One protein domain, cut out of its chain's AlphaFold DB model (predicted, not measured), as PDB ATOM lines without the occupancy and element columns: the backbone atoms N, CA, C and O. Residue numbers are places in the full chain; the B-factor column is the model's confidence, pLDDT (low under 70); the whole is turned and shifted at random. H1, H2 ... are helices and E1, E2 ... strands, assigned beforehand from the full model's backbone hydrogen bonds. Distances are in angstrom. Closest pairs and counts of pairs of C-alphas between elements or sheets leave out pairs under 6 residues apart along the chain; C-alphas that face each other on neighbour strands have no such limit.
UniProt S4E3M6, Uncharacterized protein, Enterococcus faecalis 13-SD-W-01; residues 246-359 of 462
ATOM      1  N   TRP A 246      23.923  11.514 -20.612       76.50
ATOM      2  CA  TRP A 246      22.831  11.879 -21.506       76.50
ATOM      3  C   TRP A 246      21.661  12.357 -20.658       76.50
ATOM      4  O   TRP A 246      21.366  11.767 -19.618       76.50
ATOM      5  N   LYS A 247      21.013  13.436 -21.082       84.94
ATOM      6  CA  LYS A 247      19.784  13.923 -20.472       84.94
ATOM      7  C   LYS A 247      18.636  13.693 -21.426       84.94
ATOM      8  O   LYS A 247      18.729  13.992 -22.615       84.94
ATOM      9  N   MET A 248      17.550  13.203 -20.854       89.00
ATOM     10  CA  MET A 248      16.275  13.076 -21.523       89.00
ATOM     11  C   MET A 248      15.215  13.774 -20.688       89.00
ATOM     12  O   MET A 248      15.144  13.569 -19.476       89.00
ATOM     13  N   ALA A 249      14.403  14.594 -21.342       91.44
ATOM     14  CA  ALA A 249      13.248  15.235 -20.738       91.44
ATOM     15  C   ALA A 249      12.022  15.026 -21.624       91.44
ATOM     16  O   ALA A 249      12.126  15.077 -22.847       91.44
ATOM     17  N   VAL A 250      10.865  14.833 -21.002       91.75
ATOM     18  CA  VAL A 250       9.564  14.872 -21.674       91.75
ATOM     19  C   VAL A 250       8.774  16.023 -21.063       91.75
ATOM     20  O   VAL A 250       8.781  16.192 -19.846       91.75
ATOM     21  N   GLY A 251       8.147  16.849 -21.894       91.25
ATOM     22  CA  GLY A 251       7.352  17.991 -21.446       91.25
ATOM     23  C   GLY A 251       6.147  18.239 -22.339       91.25
ATOM     24  O   GLY A 251       6.111  17.791 -23.480       91.25
ATOM     25  N   LEU A 252       5.167  18.971 -21.815       90.19
ATOM     26  CA  LEU A 252       3.984  19.403 -22.558       90.19
ATOM     27  C   LEU A 252       4.141  20.870 -22.963       90.19
ATOM     28  O   LEU A 252       4.587  21.688 -22.153       90.19
ATOM     29  N   LYS A 253       3.790  21.211 -24.204       92.81
ATOM     30  CA  LYS A 253       3.939  22.568 -24.750       92.81
ATOM     31  C   LYS A 253       2.704  22.994 -25.541       92.81
ATOM     32  O   LYS A 253       2.178  22.225 -26.339       92.81
ATOM     33  N   GLU A 254       2.280  24.233 -25.316       92.88
ATOM     34  CA  GLU A 254       1.195  24.889 -26.058       92.88
ATOM     35  C   GLU A 254       1.674  25.389 -27.424       92.88
ATOM     36  O   GLU A 254       2.842  25.766 -27.593       92.88
ATOM     37  N   GLY A 255       0.758  25.455 -28.387       90.94
ATOM     38  CA  GLY A 255       0.985  26.041 -29.703       90.94
ATOM     39  C   GLY A 255       1.939  25.237 -30.585       90.94
ATOM     40  O   GLY A 255       2.594  25.814 -31.461       90.94
ATOM     41  N   LEU A 256       2.059  23.926 -30.347       90.44
ATOM     42  CA  LEU A 256       2.799  23.047 -31.246       90.44
ATOM     43  C   LEU A 256       2.064  22.918 -32.583       90.44
ATOM     44  O   LEU A 256       0.841  22.855 -32.644       90.44
ATOM     45  N   LYS A 257       2.825  22.884 -33.683       84.69
ATOM     46  CA  LYS A 257       2.256  22.687 -35.030       84.69
ATOM     47  C   LYS A 257       1.971  21.219 -35.351       84.69
ATOM     48  O   LYS A 257       1.302  20.938 -36.341       84.69
ATOM     49  N   THR A 258       2.546  20.319 -34.568       85.81
ATOM     50  CA  THR A 258       2.478  18.862 -34.685       85.81
ATOM     51  C   THR A 258       2.203  18.271 -33.306       85.81
ATOM     52  O   THR A 258       2.406  18.942 -32.295       85.81
ATOM     53  N   ASP A 259       1.796  17.003 -33.255       82.81
ATOM     54  CA  ASP A 259       1.482  16.310 -31.996       82.81
ATOM     55  C   ASP A 259       2.692  16.225 -31.051       82.81
ATOM     56  O   ASP A 259       2.542  16.200 -29.829       82.81
ATOM     57  N   PHE A 260       3.904  16.243 -31.613       85.69
ATOM     58  CA  PHE A 260       5.160  16.308 -30.876       85.69
ATOM     59  C   PHE A 260       6.254  17.072 -31.640       85.69
ATOM     60  O   PHE A 260       6.228  17.178 -32.868       85.69
ATOM     61  N   GLU A 261       7.251  17.567 -30.907       88.62
ATOM     62  CA  GLU A 261       8.499  18.153 -31.404       88.62
ATOM     63  C   GLU A 261       9.696  17.571 -30.631       88.62
ATOM     64  O   GLU A 261       9.646  17.417 -29.408       88.62
ATOM     65  N   PHE A 262      10.806  17.299 -31.325       86.44
ATOM     66  CA  PHE A 262      12.083  16.986 -30.675       86.44
ATOM     67  C   PHE A 262      12.945  18.240 -30.617       86.44
ATOM     68  O   PHE A 262      13.230  18.859 -31.645       86.44
ATOM     69  N   VAL A 263      13.399  18.589 -29.419       85.69
ATOM     70  CA  VAL A 263      14.350  19.677 -29.203       85.69
ATOM     71  C   VAL A 263      15.672  19.074 -28.767       85.69
ATOM     72  O   VAL A 263      15.764  18.394 -27.745       85.69
ATOM     73  N   GLN A 264      16.706  19.318 -29.565       83.50
ATOM     74  CA  GLN A 264      18.065  18.898 -29.268       83.50
ATOM     75  C   GLN A 264      18.921  20.140 -29.021       83.50
ATOM     76  O   GLN A 264      19.297  20.839 -29.960       83.50
ATOM     77  N   GLU A 265      19.223  20.426 -27.754       75.00
ATOM     78  CA  GLU A 265      20.102  21.548 -27.388       75.00
ATOM     79  C   GLU A 265      21.585  21.186 -27.568       75.00
ATOM     80  O   GLU A 265      22.416  22.038 -27.887       75.00
ATOM     81  N   SER A 266      21.928  19.904 -27.399       78.06
ATOM     82  CA  SER A 266      23.270  19.363 -27.614       78.06
ATOM     83  C   SER A 266      23.202  17.898 -28.058       78.06
ATOM     84  O   SER A 266      22.160  17.254 -27.966       78.06
ATOM     85  N   SER A 267      24.328  17.307 -28.476       73.88
ATOM     86  CA  SER A 267      24.385  15.869 -28.802       73.88
ATOM     87  C   SER A 267      24.065  14.940 -27.619       73.88
ATOM     88  O   SER A 267      23.979  13.728 -27.809       73.88
ATOM     89  N   ARG A 268      23.910  15.485 -26.407       74.81
ATOM     90  CA  ARG A 268      23.670  14.745 -25.162       74.81
ATOM     91  C   ARG A 268      22.404  15.170 -24.421       74.81
ATOM     92  O   ARG A 268      22.074  14.523 -23.435       74.81
ATOM     93  N   ASP A 269      21.717  16.216 -24.869       83.88
ATOM     94  CA  ASP A 269      20.505  16.732 -24.233       83.88
ATOM     95  C   ASP A 269      19.353  16.642 -25.236       83.88
ATOM     96  O   ASP A 269      19.306  17.413 -26.201       83.88
ATOM     97  N   LEU A 270      18.449  15.681 -25.018       85.88
ATOM     98  CA  LEU A 270      17.251  15.516 -25.835       85.88
ATOM     99  C   LEU A 270      15.994  15.808 -25.021       85.88
ATOM    100  O   LEU A 270      15.791  15.277 -23.927       85.88
ATOM    101  N   GLN A 271      15.126  16.629 -25.592       90.62
ATOM    102  CA  GLN A 271      13.819  16.928 -25.046       90.62
ATOM    103  C   GLN A 271      12.731  16.530 -26.042       90.62
ATOM    104  O   GLN A 271      12.779  16.881 -27.220       90.62
ATOM    105  N   PHE A 272      11.736  15.812 -25.540       89.25
ATOM    106  CA  PHE A 272      10.521  15.447 -26.247       89.25
ATOM    107  C   PHE A 272       9.406  16.369 -25.763       89.25
ATOM    108  O   PHE A 272       9.060  16.364 -24.581       89.25
ATOM    109  N   LEU A 273       8.880  17.200 -26.654       91.44
ATOM    110  CA  LEU A 273       7.776  18.104 -26.359       91.44
ATOM    111  C   LEU A 273       6.515  17.551 -26.999       91.44
ATOM    112  O   LEU A 273       6.483  17.363 -28.209       91.44
ATOM    113  N   LEU A 274       5.497  17.295 -26.192       89.94
ATOM    114  CA  LEU A 274       4.208  16.792 -26.646       89.94
ATOM    115  C   LEU A 274       3.184  17.928 -26.632       89.94
ATOM    116  O   LEU A 274       3.274  18.843 -25.805       89.94
ATOM    117  N   SER A 275       2.227  17.879 -27.556       91.25
ATOM    118  CA  SER A 275       1.192  18.903 -27.683       91.25
ATOM    119  C   SER A 275       0.325  18.931 -26.432       91.25
ATOM    120  O   SER A 275      -0.378  17.970 -26.122       91.25
ATOM    121  N   LYS A 276       0.386  20.046 -25.702       92.25
ATOM    122  CA  LYS A 276      -0.515  20.298 -24.576       92.25
ATOM    123  C   LYS A 276      -1.942  20.527 -25.077       92.25
ATOM    124  O   LYS A 276      -2.875  20.018 -24.469       92.25
ATOM    125  N   ASP A 277      -2.075  21.232 -26.200       91.56
ATOM    126  CA  ASP A 277      -3.364  21.597 -26.792       91.56
ATOM    127  C   ASP A 277      -4.199  20.344 -27.112       91.56
ATOM    128  O   ASP A 277      -5.385  20.308 -26.806       91.56
ATOM    129  N   TRP A 278      -3.561  19.276 -27.611       90.38
ATOM    130  CA  TRP A 278      -4.216  17.980 -27.849       90.38
ATOM    131  C   TRP A 278      -4.847  17.398 -26.577       90.38
ATOM    132  O   TRP A 278      -5.999  16.979 -26.583       90.38
ATOM    133  N   ILE A 279      -4.103  17.393 -25.469       87.94
ATOM    134  CA  ILE A 279      -4.571  16.806 -24.206       87.94
ATOM    135  C   ILE A 279      -5.637  17.694 -23.543       87.94
ATOM    136  O   ILE A 279      -6.516  17.186 -22.849       87.94
ATOM    137  N   ASP A 280      -5.561  19.010 -23.750       89.38
ATOM    138  CA  ASP A 280      -6.553  19.962 -23.247       89.38
ATOM    139  C   ASP A 280      -7.909  19.816 -23.959       89.38
ATOM    140  O   ASP A 280      -8.951  19.984 -23.322       89.38
ATOM    141  N   GLU A 281      -7.900  19.507 -25.258       88.25
ATOM    142  CA  GLU A 281      -9.108  19.345 -26.077       88.25
ATOM    143  C   GLU A 281      -9.732  17.944 -25.946       88.25
ATOM    144  O   GLU A 281     -10.956  17.827 -25.872       88.25
ATOM    145  N   GLU A 282      -8.911  16.894 -25.856       85.44
ATOM    146  CA  GLU A 282      -9.346  15.497 -25.974       85.44
ATOM    147  C   GLU A 282      -9.136  14.708 -24.669       85.44
ATOM    148  O   GLU A 282      -8.142  13.999 -24.473       85.44
ATOM    149  N   HIS A 283     -10.098  14.832 -23.751       84.44
ATOM    150  CA  HIS A 283     -10.010  14.278 -22.395       84.44
ATOM    151  C   HIS A 283     -11.133  13.281 -22.038       84.44
ATOM    152  O   HIS A 283     -11.385  13.017 -20.856       84.44
ATOM    153  N   ASP A 284     -11.867  12.753 -23.022       93.50
ATOM    154  CA  ASP A 284     -12.775  11.629 -22.778       93.50
ATOM    155  C   ASP A 284     -11.984  10.343 -22.482       93.50
ATOM    156  O   ASP A 284     -10.842  10.165 -22.906       93.50
ATOM    157  N   TYR A 285     -12.582   9.439 -21.707       95.75
ATOM    158  CA  TYR A 285     -11.884   8.256 -21.204       95.75
ATOM    159  C   TYR A 285     -11.360   7.321 -22.316       95.75
ATOM    160  O   TYR A 285     -10.202   6.907 -22.219       95.75
ATOM    161  N   PRO A 286     -12.124   7.011 -23.386       94.38
ATOM    162  CA  PRO A 286     -11.584   6.310 -24.553       94.38
ATOM    163  C   PRO A 286     -10.370   7.000 -25.184       94.38
ATOM    164  O   PRO A 286      -9.357   6.342 -25.432       94.38
ATOM    165  N   THR A 287     -10.422   8.314 -25.414       93.50
ATOM    166  CA  THR A 287      -9.296   9.036 -26.028       93.50
ATOM    167  C   THR A 287      -8.069   9.070 -25.122       93.50
ATOM    168  O   THR A 287      -6.945   8.867 -25.592       93.50
ATOM    169  N   ILE A 288      -8.267   9.173 -23.804       94.56
ATOM    170  CA  ILE A 288      -7.179   9.056 -22.828       94.56
ATOM    171  C   ILE A 288      -6.435   7.727 -22.974       94.56
ATOM    172  O   ILE A 288      -5.205   7.710 -22.883       94.56
ATOM    173  N   LEU A 289      -7.161   6.629 -23.208       93.19
ATOM    174  CA  LEU A 289      -6.575   5.306 -23.421       93.19
ATOM    175  C   LEU A 289      -5.896   5.196 -24.791       93.19
ATOM    176  O   LEU A 289      -4.794   4.655 -24.899       93.19
ATOM    177  N   ASN A 290      -6.508   5.769 -25.827       91.88
ATOM    178  CA  ASN A 290      -5.943   5.823 -27.173       91.88
ATOM    179  C   ASN A 290      -4.604   6.568 -27.220       91.88
ATOM    180  O   ASN A 290      -3.734   6.192 -28.007       91.88
ATOM    181  N   ASN A 291      -4.383   7.553 -26.344       91.75
ATOM    182  CA  ASN A 291      -3.101   8.249 -26.256       91.75
ATOM    183  C   ASN A 291      -1.936   7.287 -25.942       91.75
ATOM    184  O   ASN A 291      -0.850   7.454 -26.500       91.75
ATOM    185  N   PHE A 292      -2.139   6.221 -25.152       89.25
ATOM    186  CA  PHE A 292      -1.091   5.209 -24.929       89.25
ATOM    187  C   PHE A 292      -0.673   4.496 -26.224       89.25
ATOM    188  O   PHE A 292       0.492   4.141 -26.403       89.25
ATOM    189  N   ILE A 293      -1.600   4.313 -27.158       88.19
ATOM    190  CA  ILE A 293      -1.322   3.646 -28.429       88.19
ATOM    191  C   ILE A 293      -0.752   4.650 -29.431       88.19
ATOM    192  O   ILE A 293       0.356   4.463 -29.925       88.19
ATOM    193  N   TYR A 294      -1.496   5.718 -29.716       85.62
ATOM    194  CA  TYR A 294      -1.241   6.578 -30.872       85.62
ATOM    195  C   TYR A 294      -0.379   7.798 -30.558       85.62
ATOM    196  O   TYR A 294       0.394   8.221 -31.411       85.62
ATOM    197  N   PHE A 295      -0.484   8.348 -29.347       85.00
ATOM    198  CA  PHE A 295       0.218   9.578 -28.981       85.00
ATOM    199  C   PHE A 295       1.617   9.293 -28.420       85.00
ATOM    200  O   PHE A 295       2.589   9.944 -28.789       85.00
ATOM    201  N   PHE A 296       1.741   8.276 -27.563       85.94
ATOM    202  CA  PHE A 296       3.015   7.905 -26.942       85.94
ATOM    203  C   PHE A 296       3.727   6.735 -27.631       85.94
ATOM    204  O   PHE A 296       4.937   6.590 -27.469       85.94
ATOM    205  N   GLY A 297       3.006   5.889 -28.374       85.38
ATOM    206  CA  GLY A 297       3.596   4.750 -29.082       85.38
ATOM    207  C   GLY A 297       4.074   3.618 -28.166       85.38
ATOM    208  O   GLY A 297       5.097   2.996 -28.457       85.38
ATOM    209  N   PHE A 298       3.370   3.338 -27.057       87.69
ATOM    210  CA  PHE A 298       3.697   2.206 -26.167       87.69
ATOM    211  C   PHE A 298       3.538   0.843 -26.850       87.69
ATOM    212  O   PHE A 298       4.027  -0.166 -26.338       87.69
ATOM    213  N   PHE A 299       2.855   0.813 -27.993       88.00
ATOM    214  CA  PHE A 299       2.683  -0.364 -28.823       88.00
ATOM    215  C   PHE A 299       3.254  -0.109 -30.215       88.00
ATOM    216  O   PHE A 299       3.066   0.968 -30.782       88.00
ATOM    217  N   ASN A 300       3.939  -1.102 -30.779       82.75
ATOM    218  CA  ASN A 300       4.401  -1.037 -32.161       82.75
ATOM    219  C   ASN A 300       3.226  -1.206 -33.146       82.75
ATOM    220  O   ASN A 300       2.086  -1.463 -32.758       82.75
ATOM    221  N   HIS A 301       3.495  -1.110 -34.449       79.50
ATOM    222  CA  HIS A 301       2.456  -1.231 -35.480       79.50
ATOM    223  C   HIS A 301       1.803  -2.629 -35.567       79.50
ATOM    224  O   HIS A 301       0.811  -2.804 -36.274       79.50
ATOM    225  N   PHE A 302       2.349  -3.624 -34.858       81.25
ATOM    226  CA  PHE A 302       1.765  -4.953 -34.672       81.25
ATOM    227  C   PHE A 302       1.027  -5.100 -33.330       81.25
ATOM    228  O   PHE A 302       0.655  -6.213 -32.959       81.25
ATOM    229  N   PHE A 303       0.825  -4.005 -32.592       78.88
ATOM    230  CA  PHE A 303       0.223  -3.974 -31.257       78.88
ATOM    231  C   PHE A 303       0.985  -4.789 -30.200       78.88
ATOM    232  O   PHE A 303       0.405  -5.290 -29.237       78.88
ATOM    233  N   GLN A 304       2.303  -4.926 -30.357       82.31
ATOM    234  CA  GLN A 304       3.173  -5.511 -29.338       82.31
ATOM    235  C   GLN A 304       3.711  -4.409 -28.432       82.31
ATOM    236  O   GLN A 304       3.993  -3.307 -28.891       82.31
ATOM    237  N   PHE A 305       3.865  -4.719 -27.148       85.44
ATOM    238  CA  PHE A 305       4.333  -3.760 -26.155       85.44
ATOM    239  C   PHE A 305       5.808  -3.397 -26.376       85.44
ATOM    240  O   PHE A 305       6.677  -4.262 -26.292       85.44
ATOM    241  N   SER A 306       6.086  -2.116 -26.622       83.62
ATOM    242  CA  SER A 306       7.397  -1.602 -27.049       83.62
ATOM    243  C   SER A 306       8.445  -1.514 -25.930       83.62
ATOM    244  O   SER A 306       9.582  -1.145 -26.194       83.62
ATOM    245  N   MET A 307       8.079  -1.815 -24.678       82.19
ATOM    246  CA  MET A 307       8.989  -1.778 -23.517       82.19
ATOM    247  C   MET A 307       9.643  -3.131 -23.193       82.19
ATOM    248  O   MET A 307      10.362  -3.250 -22.201       82.19
ATOM    249  N   ILE A 308       9.357  -4.174 -23.980       80.00
ATOM    250  CA  ILE A 308       9.967  -5.496 -23.814       80.00
ATOM    251  C   ILE A 308      11.024  -5.676 -24.892       80.00
ATOM    252  O   ILE A 308      10.715  -5.713 -26.081       80.00
ATOM    253  N   ASP A 309      12.258  -5.858 -24.445       74.94
ATOM    254  CA  ASP A 309      13.412  -6.043 -25.307       74.94
ATOM    255  C   ASP A 309      13.359  -7.417 -25.963       74.94
ATOM    256  O   ASP A 309      13.059  -8.441 -25.329       74.94
ATOM    257  N   SER A 310      13.689  -7.445 -27.251       72.12
ATOM    258  CA  SER A 310      13.846  -8.696 -27.974       72.12
ATOM    259  C   SER A 310      15.135  -9.391 -27.526       72.12
ATOM    260  O   SER A 310      16.203  -8.779 -27.552       72.12
ATOM    261  N   PRO A 311      15.106 -10.699 -27.212       65.94
ATOM    262  CA  PRO A 311      16.330 -11.456 -26.947       65.94
ATOM    263  C   PRO A 311      17.233 -11.584 -28.190       65.94
ATOM    264  O   PRO A 311      18.350 -12.086 -28.078       65.94
ATOM    265  N   TYR A 312      16.745 -11.164 -29.362       67.00
ATOM    266  CA  TYR A 312      17.460 -11.176 -30.639       67.00
ATOM    267  C   TYR A 312      17.973  -9.795 -31.062       67.00
ATOM    268  O   TYR A 312      18.654  -9.692 -32.077       67.00
ATOM    269  N   GLU A 313      17.645  -8.731 -30.325       67.00
ATOM    270  CA  GLU A 313      18.219  -7.414 -30.585       67.00
ATOM    271  C   GLU A 313      19.620  -7.311 -29.980       67.00
ATOM    272  O   GLU A 313      19.883  -7.768 -28.866       67.00
ATOM    273  N   HIS A 314      20.528  -6.704 -30.744       67.56
ATOM    274  CA  HIS A 314      21.912  -6.497 -30.346       67.56
ATOM    275  C   HIS A 314      22.253  -5.007 -30.433       67.56
ATOM    276  O   HIS A 314      22.231  -4.413 -31.508       67.56
ATOM    277  N   GLY A 315      22.648  -4.400 -29.316       64.06
ATOM    278  CA  GLY A 315      23.105  -3.011 -29.191       64.06
ATOM    279  C   GLY A 315      24.487  -2.728 -29.804       64.06
ATOM    280  O   GLY A 315      25.132  -1.734 -29.459       64.06
ATOM    281  N   GLY A 316      24.971  -3.604 -30.691       73.25
ATOM    282  CA  GLY A 316      26.251  -3.475 -31.386       73.25
ATOM    283  C   GLY A 316      27.461  -3.414 -30.446       73.25
ATOM    284  O   GLY A 316      27.494  -4.039 -29.388       73.25
ATOM    285  N   LEU A 317      28.478  -2.634 -30.829       73.00
ATOM    286  CA  LEU A 317      29.733  -2.502 -30.069       73.00
ATOM    287  C   LEU A 317      29.545  -1.908 -28.664       73.00
ATOM    288  O   LEU A 317      30.386  -2.125 -27.794       73.00
ATOM    289  N   LEU A 318      28.462  -1.159 -28.430       71.56
ATOM    290  CA  LEU A 318      28.217  -0.517 -27.139       71.56
ATOM    291  C   LEU A 318      27.846  -1.522 -26.040       71.56
ATOM    292  O   LEU A 318      28.136  -1.270 -24.872       71.56
ATOM    293  N   GLU A 319      27.295  -2.685 -26.396       71.56
ATOM    294  CA  GLU A 319      26.999  -3.744 -25.425       71.56
ATOM    295  C   GLU A 319      28.241  -4.305 -24.729       71.56
ATOM    296  O   GLU A 319      28.134  -4.862 -23.639       71.56
ATOM    297  N   ILE A 320      29.423  -4.188 -25.346       68.31
ATOM    298  CA  ILE A 320      30.683  -4.671 -24.759       68.31
ATOM    299  C   ILE A 320      30.974  -3.933 -23.441       68.31
ATOM    300  O   ILE A 320      31.614  -4.485 -22.547       68.31
ATOM    301  N   PHE A 321      30.478  -2.701 -23.306       67.19
ATOM    302  CA  PHE A 321      30.662  -1.874 -22.117       67.19
ATOM    303  C   PHE A 321      29.575  -2.072 -21.056       67.19
ATOM    304  O   PHE A 321      29.737  -1.581 -19.939       67.19
ATOM    305  N   GLN A 322      28.483  -2.775 -21.375       71.94
ATOM    306  CA  GLN A 322      27.413  -3.035 -20.417       71.94
ATOM    307  C   GLN A 322      27.764  -4.204 -19.500       71.94
ATOM    308  O   GLN A 322      28.351  -5.211 -19.906       71.94
ATOM    309  N   THR A 323      27.355  -4.087 -18.240       72.69
ATOM    310  CA  THR A 323      27.409  -5.197 -17.297       72.69
ATOM    311  C   THR A 323      26.496  -6.316 -17.777       72.69
ATOM    312  O   THR A 323      25.292  -6.119 -17.912       72.69
ATOM    313  N   LYS A 324      27.051  -7.513 -17.963       75.75
ATOM    314  CA  LYS A 324      26.255  -8.698 -18.278       75.75
ATOM    315  C   LYS A 324      26.340  -9.711 -17.132       75.75
ATOM    316  O   LYS A 324      27.435 -10.099 -16.724       75.75
ATOM    317  N   SER A 325      25.183 -10.109 -16.612       83.06
ATOM    318  CA  SER A 325      24.995 -11.181 -15.621       83.06
ATOM    319  C   SER A 325      24.120 -12.260 -16.252       83.06
ATOM    320  O   SER A 325      23.273 -11.950 -17.088       83.06
ATOM    321  N   ASN A 326      24.295 -13.515 -15.836       82.75
ATOM    322  CA  ASN A 326      23.469 -14.630 -16.311       82.75
ATOM    323  C   ASN A 326      21.999 -14.508 -15.890       82.75
ATOM    324  O   ASN A 326      21.135 -15.173 -16.456       82.75
ATOM    325  N   TYR A 327      21.722 -13.668 -14.892       82.19
ATOM    326  CA  TYR A 327      20.395 -13.483 -14.311       82.19
ATOM    327  C   TYR A 327      19.889 -12.042 -14.432       82.19
ATOM    328  O   TYR A 327      18.821 -11.726 -13.905       82.19
ATOM    329  N   ALA A 328      20.636 -11.166 -15.110       78.94
ATOM    330  CA  ALA A 328      20.137  -9.850 -15.474       78.94
ATOM    331  C   ALA A 328      19.179  -9.959 -16.666       78.94
ATOM    332  O   ALA A 328      19.357 -10.790 -17.558       78.94
ATOM    333  N   TYR A 329      18.172  -9.088 -16.687       78.25
ATOM    334  CA  TYR A 329      17.371  -8.885 -17.886       78.25
ATOM    335  C   TYR A 329      18.275  -8.314 -18.984       78.25
ATOM    336  O   TYR A 329      18.990  -7.340 -18.739       78.25
ATOM    337  N   ASN A 330      18.295  -8.950 -20.157       72.75
ATOM    338  CA  ASN A 330      19.147  -8.508 -21.256       72.75
ATOM    339  C   ASN A 330      18.576  -7.218 -21.839       72.75
ATOM    340  O   ASN A 330      17.587  -7.261 -22.564       72.75
ATOM    341  N   GLN A 331      19.200  -6.096 -21.489       76.81
ATOM    342  CA  GLN A 331      18.767  -4.772 -21.897       76.81
ATOM    343  C   GLN A 331      19.898  -4.015 -22.582       76.81
ATOM    344  O   GLN A 331      20.950  -3.757 -21.996       76.81
ATOM    345  N   THR A 332      19.658  -3.635 -23.833       80.00
ATOM    346  CA  THR A 332      20.581  -2.809 -24.611       80.00
ATOM    347  C   THR A 332      20.495  -1.346 -24.169       80.00
ATOM    348  O   THR A 332      19.510  -0.916 -23.573       80.00
ATOM    349  N   LEU A 333      21.503  -0.531 -24.493       78.31
ATOM    350  CA  LEU A 333      21.424   0.912 -24.223       78.31
ATOM    351  C   LEU A 333      20.284   1.582 -25.004       78.31
ATOM    352  O   LEU A 333      19.698   2.552 -24.529       78.31
ATOM    353  N   ILE A 334      19.975   1.078 -26.205       79.50
ATOM    354  CA  ILE A 334      18.896   1.607 -27.049       79.50
ATOM    355  C   ILE A 334      17.548   1.343 -26.386       79.50
ATOM    356  O   ILE A 334      16.720   2.249 -26.280       79.50
ATOM    357  N   SER A 335      17.339   0.131 -25.890       81.75
ATOM    358  CA  SER A 335      16.098  -0.204 -25.213       81.75
ATOM    359  C   SER A 335      15.998   0.408 -23.819       81.75
ATOM    360  O   SER A 335      14.914   0.819 -23.415       81.75
ATOM    361  N   GLU A 336      17.100   0.560 -23.081       83.62
ATOM    362  CA  GLU A 336      17.114   1.358 -21.847       83.62
ATOM    363  C   GLU A 336      16.659   2.798 -22.130       83.62
ATOM    364  O   GLU A 336      15.821   3.351 -21.412       83.62
ATOM    365  N   TYR A 337      17.162   3.389 -23.214       83.38
ATOM    366  CA  TYR A 337      16.776   4.721 -23.659       83.38
ATOM    367  C   TYR A 337      15.282   4.814 -24.004       83.38
ATOM    368  O   TYR A 337      14.590   5.698 -23.499       83.38
ATOM    369  N   GLN A 338      14.761   3.877 -24.802       85.31
ATOM    370  CA  GLN A 338      13.333   3.803 -25.136       85.31
ATOM    371  C   GLN A 338      12.465   3.624 -23.884       85.31
ATOM    372  O   GLN A 338      11.502   4.360 -23.679       85.31
ATOM    373  N   ASN A 339      12.844   2.711 -22.989       89.12
ATOM    374  CA  ASN A 339      12.143   2.475 -21.730       89.12
ATOM    375  C   ASN A 339      12.104   3.722 -20.843       89.12
ATOM    376  O   ASN A 339      11.080   4.020 -20.228       89.12
ATOM    377  N   ASN A 340      13.202   4.474 -20.776       89.25
ATOM    378  CA  ASN A 340      13.236   5.728 -20.036       89.25
ATOM    379  C   ASN A 340      12.342   6.795 -20.687       89.25
ATOM    380  O   ASN A 340      11.677   7.531 -19.960       89.25
ATOM    381  N   PHE A 341      12.264   6.855 -22.022       88.94
ATOM    382  CA  PHE A 341      11.349   7.759 -22.724       88.94
ATOM    383  C   PHE A 341       9.898   7.441 -22.353       88.94
ATOM    384  O   PHE A 341       9.175   8.315 -21.885       88.94
ATOM    385  N   TYR A 342       9.499   6.175 -22.467       90.94
ATOM    386  CA  TYR A 342       8.150   5.726 -22.134       90.94
ATOM    387  C   TYR A 342       7.775   5.990 -20.670       90.94
ATOM    388  O   TYR A 342       6.675   6.471 -20.395       90.94
ATOM    389  N   LYS A 343       8.691   5.748 -19.723       92.12
ATOM    390  CA  LYS A 343       8.477   6.060 -18.299       92.12
ATOM    391  C   LYS A 343       8.284   7.556 -18.057       92.12
ATOM    392  O   LYS A 343       7.389   7.932 -17.304       92.12
ATOM    393  N   LEU A 344       9.105   8.404 -18.680       93.06
ATOM    394  CA  LEU A 344       8.985   9.859 -18.553       93.06
ATOM    395  C   LEU A 344       7.696  10.377 -19.194       93.06
ATOM    396  O   LEU A 344       7.040  11.235 -18.612       93.06
ATOM    397  N   SER A 345       7.305   9.829 -20.344       91.25
ATOM    398  CA  SER A 345       6.042  10.147 -21.013       91.25
ATOM    399  C   SER A 345       4.834   9.751 -20.167       91.25
ATOM    400  O   SER A 345       3.927  10.561 -19.992       91.25
ATOM    401  N   LEU A 346       4.846   8.550 -19.573       92.00
ATOM    402  CA  LEU A 346       3.803   8.104 -18.646       92.00
ATOM    403  C   LEU A 346       3.697   9.034 -17.436       92.00
ATOM    404  O   LEU A 346       2.593   9.413 -17.059       92.00
ATOM    405  N   LEU A 347       4.836   9.403 -16.842       92.88
ATOM    406  CA  LEU A 347       4.873  10.295 -15.687       92.88
ATOM    407  C   LEU A 347       4.319  11.681 -16.037       92.88
ATOM    408  O   LEU A 347       3.429  12.167 -15.349       92.88
ATOM    409  N   ALA A 348       4.791  12.280 -17.134       92.50
ATOM    410  CA  ALA A 348       4.320  13.582 -17.594       92.50
ATOM    411  C   ALA A 348       2.810  13.573 -17.871       92.50
ATOM    412  O   ALA A 348       2.104  14.505 -17.491       92.50
ATOM    413  N   TYR A 349       2.307  12.508 -18.500       92.31
ATOM    414  CA  TYR A 349       0.889  12.371 -18.800       92.31
ATOM    415  C   TYR A 349       0.041  12.168 -17.547       92.31
ATOM    416  O   TYR A 349      -0.963  12.851 -17.370       92.31
ATOM    417  N   PHE A 350       0.464  11.275 -16.653       92.06
ATOM    418  CA  PHE A 350      -0.220  11.013 -15.391       92.06
ATOM    419  C   PHE A 350      -0.304  12.271 -14.517       92.06
ATOM    420  O   PHE A 350      -1.380  12.610 -14.015       92.06
ATOM    421  N   ASP A 351       0.807  12.999 -14.378       92.44
ATOM    422  CA  ASP A 351       0.853  14.252 -13.624       92.44
ATOM    423  C   ASP A 351      -0.082  15.299 -14.245       92.44
ATOM    424  O   ASP A 351      -0.784  16.021 -13.529       92.44
ATOM    425  N   TYR A 352      -0.144  15.359 -15.579       93.50
ATOM    426  CA  TYR A 352      -0.994  16.311 -16.281       93.50
ATOM    427  C   TYR A 352      -2.490  15.971 -16.204       93.50
ATOM    428  O   TYR A 352      -3.301  16.846 -15.907       93.50
ATOM    429  N   LEU A 353      -2.872  14.700 -16.360       93.62
ATOM    430  CA  LEU A 353      -4.248  14.246 -16.119       93.62
ATOM    431  C   LEU A 353      -4.684  14.552 -14.682       93.62
ATOM    432  O   LEU A 353      -5.784  15.057 -14.453       93.62
ATOM    433  N   THR A 354      -3.788  14.341 -13.714       92.25
ATOM    434  CA  THR A 354      -4.035  14.678 -12.307       92.25
ATOM    435  C   THR A 354      -4.259  16.181 -12.121       92.25
ATOM    436  O   THR A 354      -5.165  16.582 -11.386       92.25
ATOM    437  N   PHE A 355      -3.492  17.031 -12.815       92.81
ATOM    438  CA  PHE A 355      -3.713  18.482 -12.838       92.81
ATOM    439  C   PHE A 355      -5.102  18.848 -13.392       92.81
ATOM    440  O   PHE A 355      -5.790  19.694 -12.813       92.81
ATOM    441  N   LEU A 356      -5.558  18.146 -14.432       93.06
ATOM    442  CA  LEU A 356      -6.918  18.250 -14.979       93.06
ATOM    443  C   LEU A 356      -7.994  17.588 -14.095       93.06
ATOM    444  O   LEU A 356      -9.180  17.646 -14.415       93.06
ATOM    445  N   LYS A 357      -7.608  17.021 -12.942       93.50
ATOM    446  CA  LYS A 357      -8.467  16.297 -11.983       93.50
ATOM    447  C   LYS A 357      -9.080  15.011 -12.542       93.50
ATOM    448  O   LYS A 357     -10.122  14.567 -12.054       93.50
ATOM    449  N   ILE A 358      -8.419  14.408 -13.520       94.50
ATOM    450  CA  ILE A 358      -8.777  13.116 -14.094       94.50
ATOM    451  C   ILE A 358      -7.935  12.043 -13.406       94.50
ATOM    452  O   ILE A 358      -6.711  12.138 -13.360       94.50
ATOM    453  N   ASP A 359      -8.597  11.033 -12.848       94.12
ATOM    454  CA  ASP A 359      -7.929   9.923 -12.171       94.12
ATOM    455  C   ASP A 359      -7.815   8.724 -13.112       94.12
ATOM    456  O   ASP A 359      -8.822   8.191 -13.576       94.12
TER     457      ASP A 359
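AT A GLANCE: This is residues 246 to 359 of the 462 residues of an uncharacterized protein of Enterococcus faecalis 13-SD-W-01 (UniProt S4E3M6). A long helix, H4, runs through the middle, with a small, twisted sheet of three strands over one side of it; H2 and the long unnamed stretch 296 to 315 pass along its other side. H1 follows the sheet at one end, and H3 is at the other end, by the start of H4. The printed part has 114 residues with three named strands and four named helices, in the order E1 E2 E3 H1 H2 H3 H4; the sheet is mixed, in the order E1 E3 E2, and the class is mixed, helices and strands. The whole is only just loose, close to compact, with a radius of gyration of the C-alphas of 16.2 A and spans of 47 by 32 by 24 A.

IN THESE COORDINATES: E1, residues 247 to 253, begins at C-alpha 247 (19.784, 13.923, -20.472) and is 18.5 A long. E2, residues 260 to 266, is 18.7 A long, and E3, residues 269 to 275, is 19.7 A long. H1 is residues 276 to 281. H2, residues 285 to 295, is 14.4 A long. H3, residues 316 to 321, is 10.4 A long. H4, residues 333 to 355, runs 32.7 A from C-alpha 333 (21.424, 0.912, -24.223) to C-alpha 355 (-3.713, 18.482, -12.838).

HOW THE PARTS SIT: E1 and E3 are parallel neighbours at 21 degrees; N 251 and O 272 are within hydrogen-bond range at 2.9 A. E2 and E3 form an antiparallel hairpin at 161 degrees, with N 263 and O 271 at 2.9 A. H4 is on one face of the sheet, two layers, a helix and a sheet, at a height over the sheet of 8.2 A. It lies over E1, only just slantwise to the strands at 33 degrees on the local plane. The closest C-alphas of E1 and H4, those of Val 250 and Ser 345, are 5.9 A apart. H1 only grazes the sheet, with residues 276 to 279. H2 is not on the sheet; it and H4 are near each other, with 8 pairs of C-alphas within 10 A. H3 and H4 are close but not clearly touching, about perpendicular at 85 degrees; their closest C-alphas, of Glu 319 and Leu 333, are 7.4 A apart. In H1 and H4 every O i to N i+4 pair is within hydrogen-bond range, in H2 5 of 7, and in H3 0 of 2, beside 3 of 3 O i to N i+3 pairs.

THE WHOLE: The two C-alphas farthest apart, those of Gly 255 and Asn 326, are 48.4 A apart. The printed part has no cut. The links from H2 to H3, 20 residues, and from H3 to H4, 11 residues, are long. The mean pLDDT of the printed part is 84.8; residues 311 to 315 and 320 to 321 are under 70.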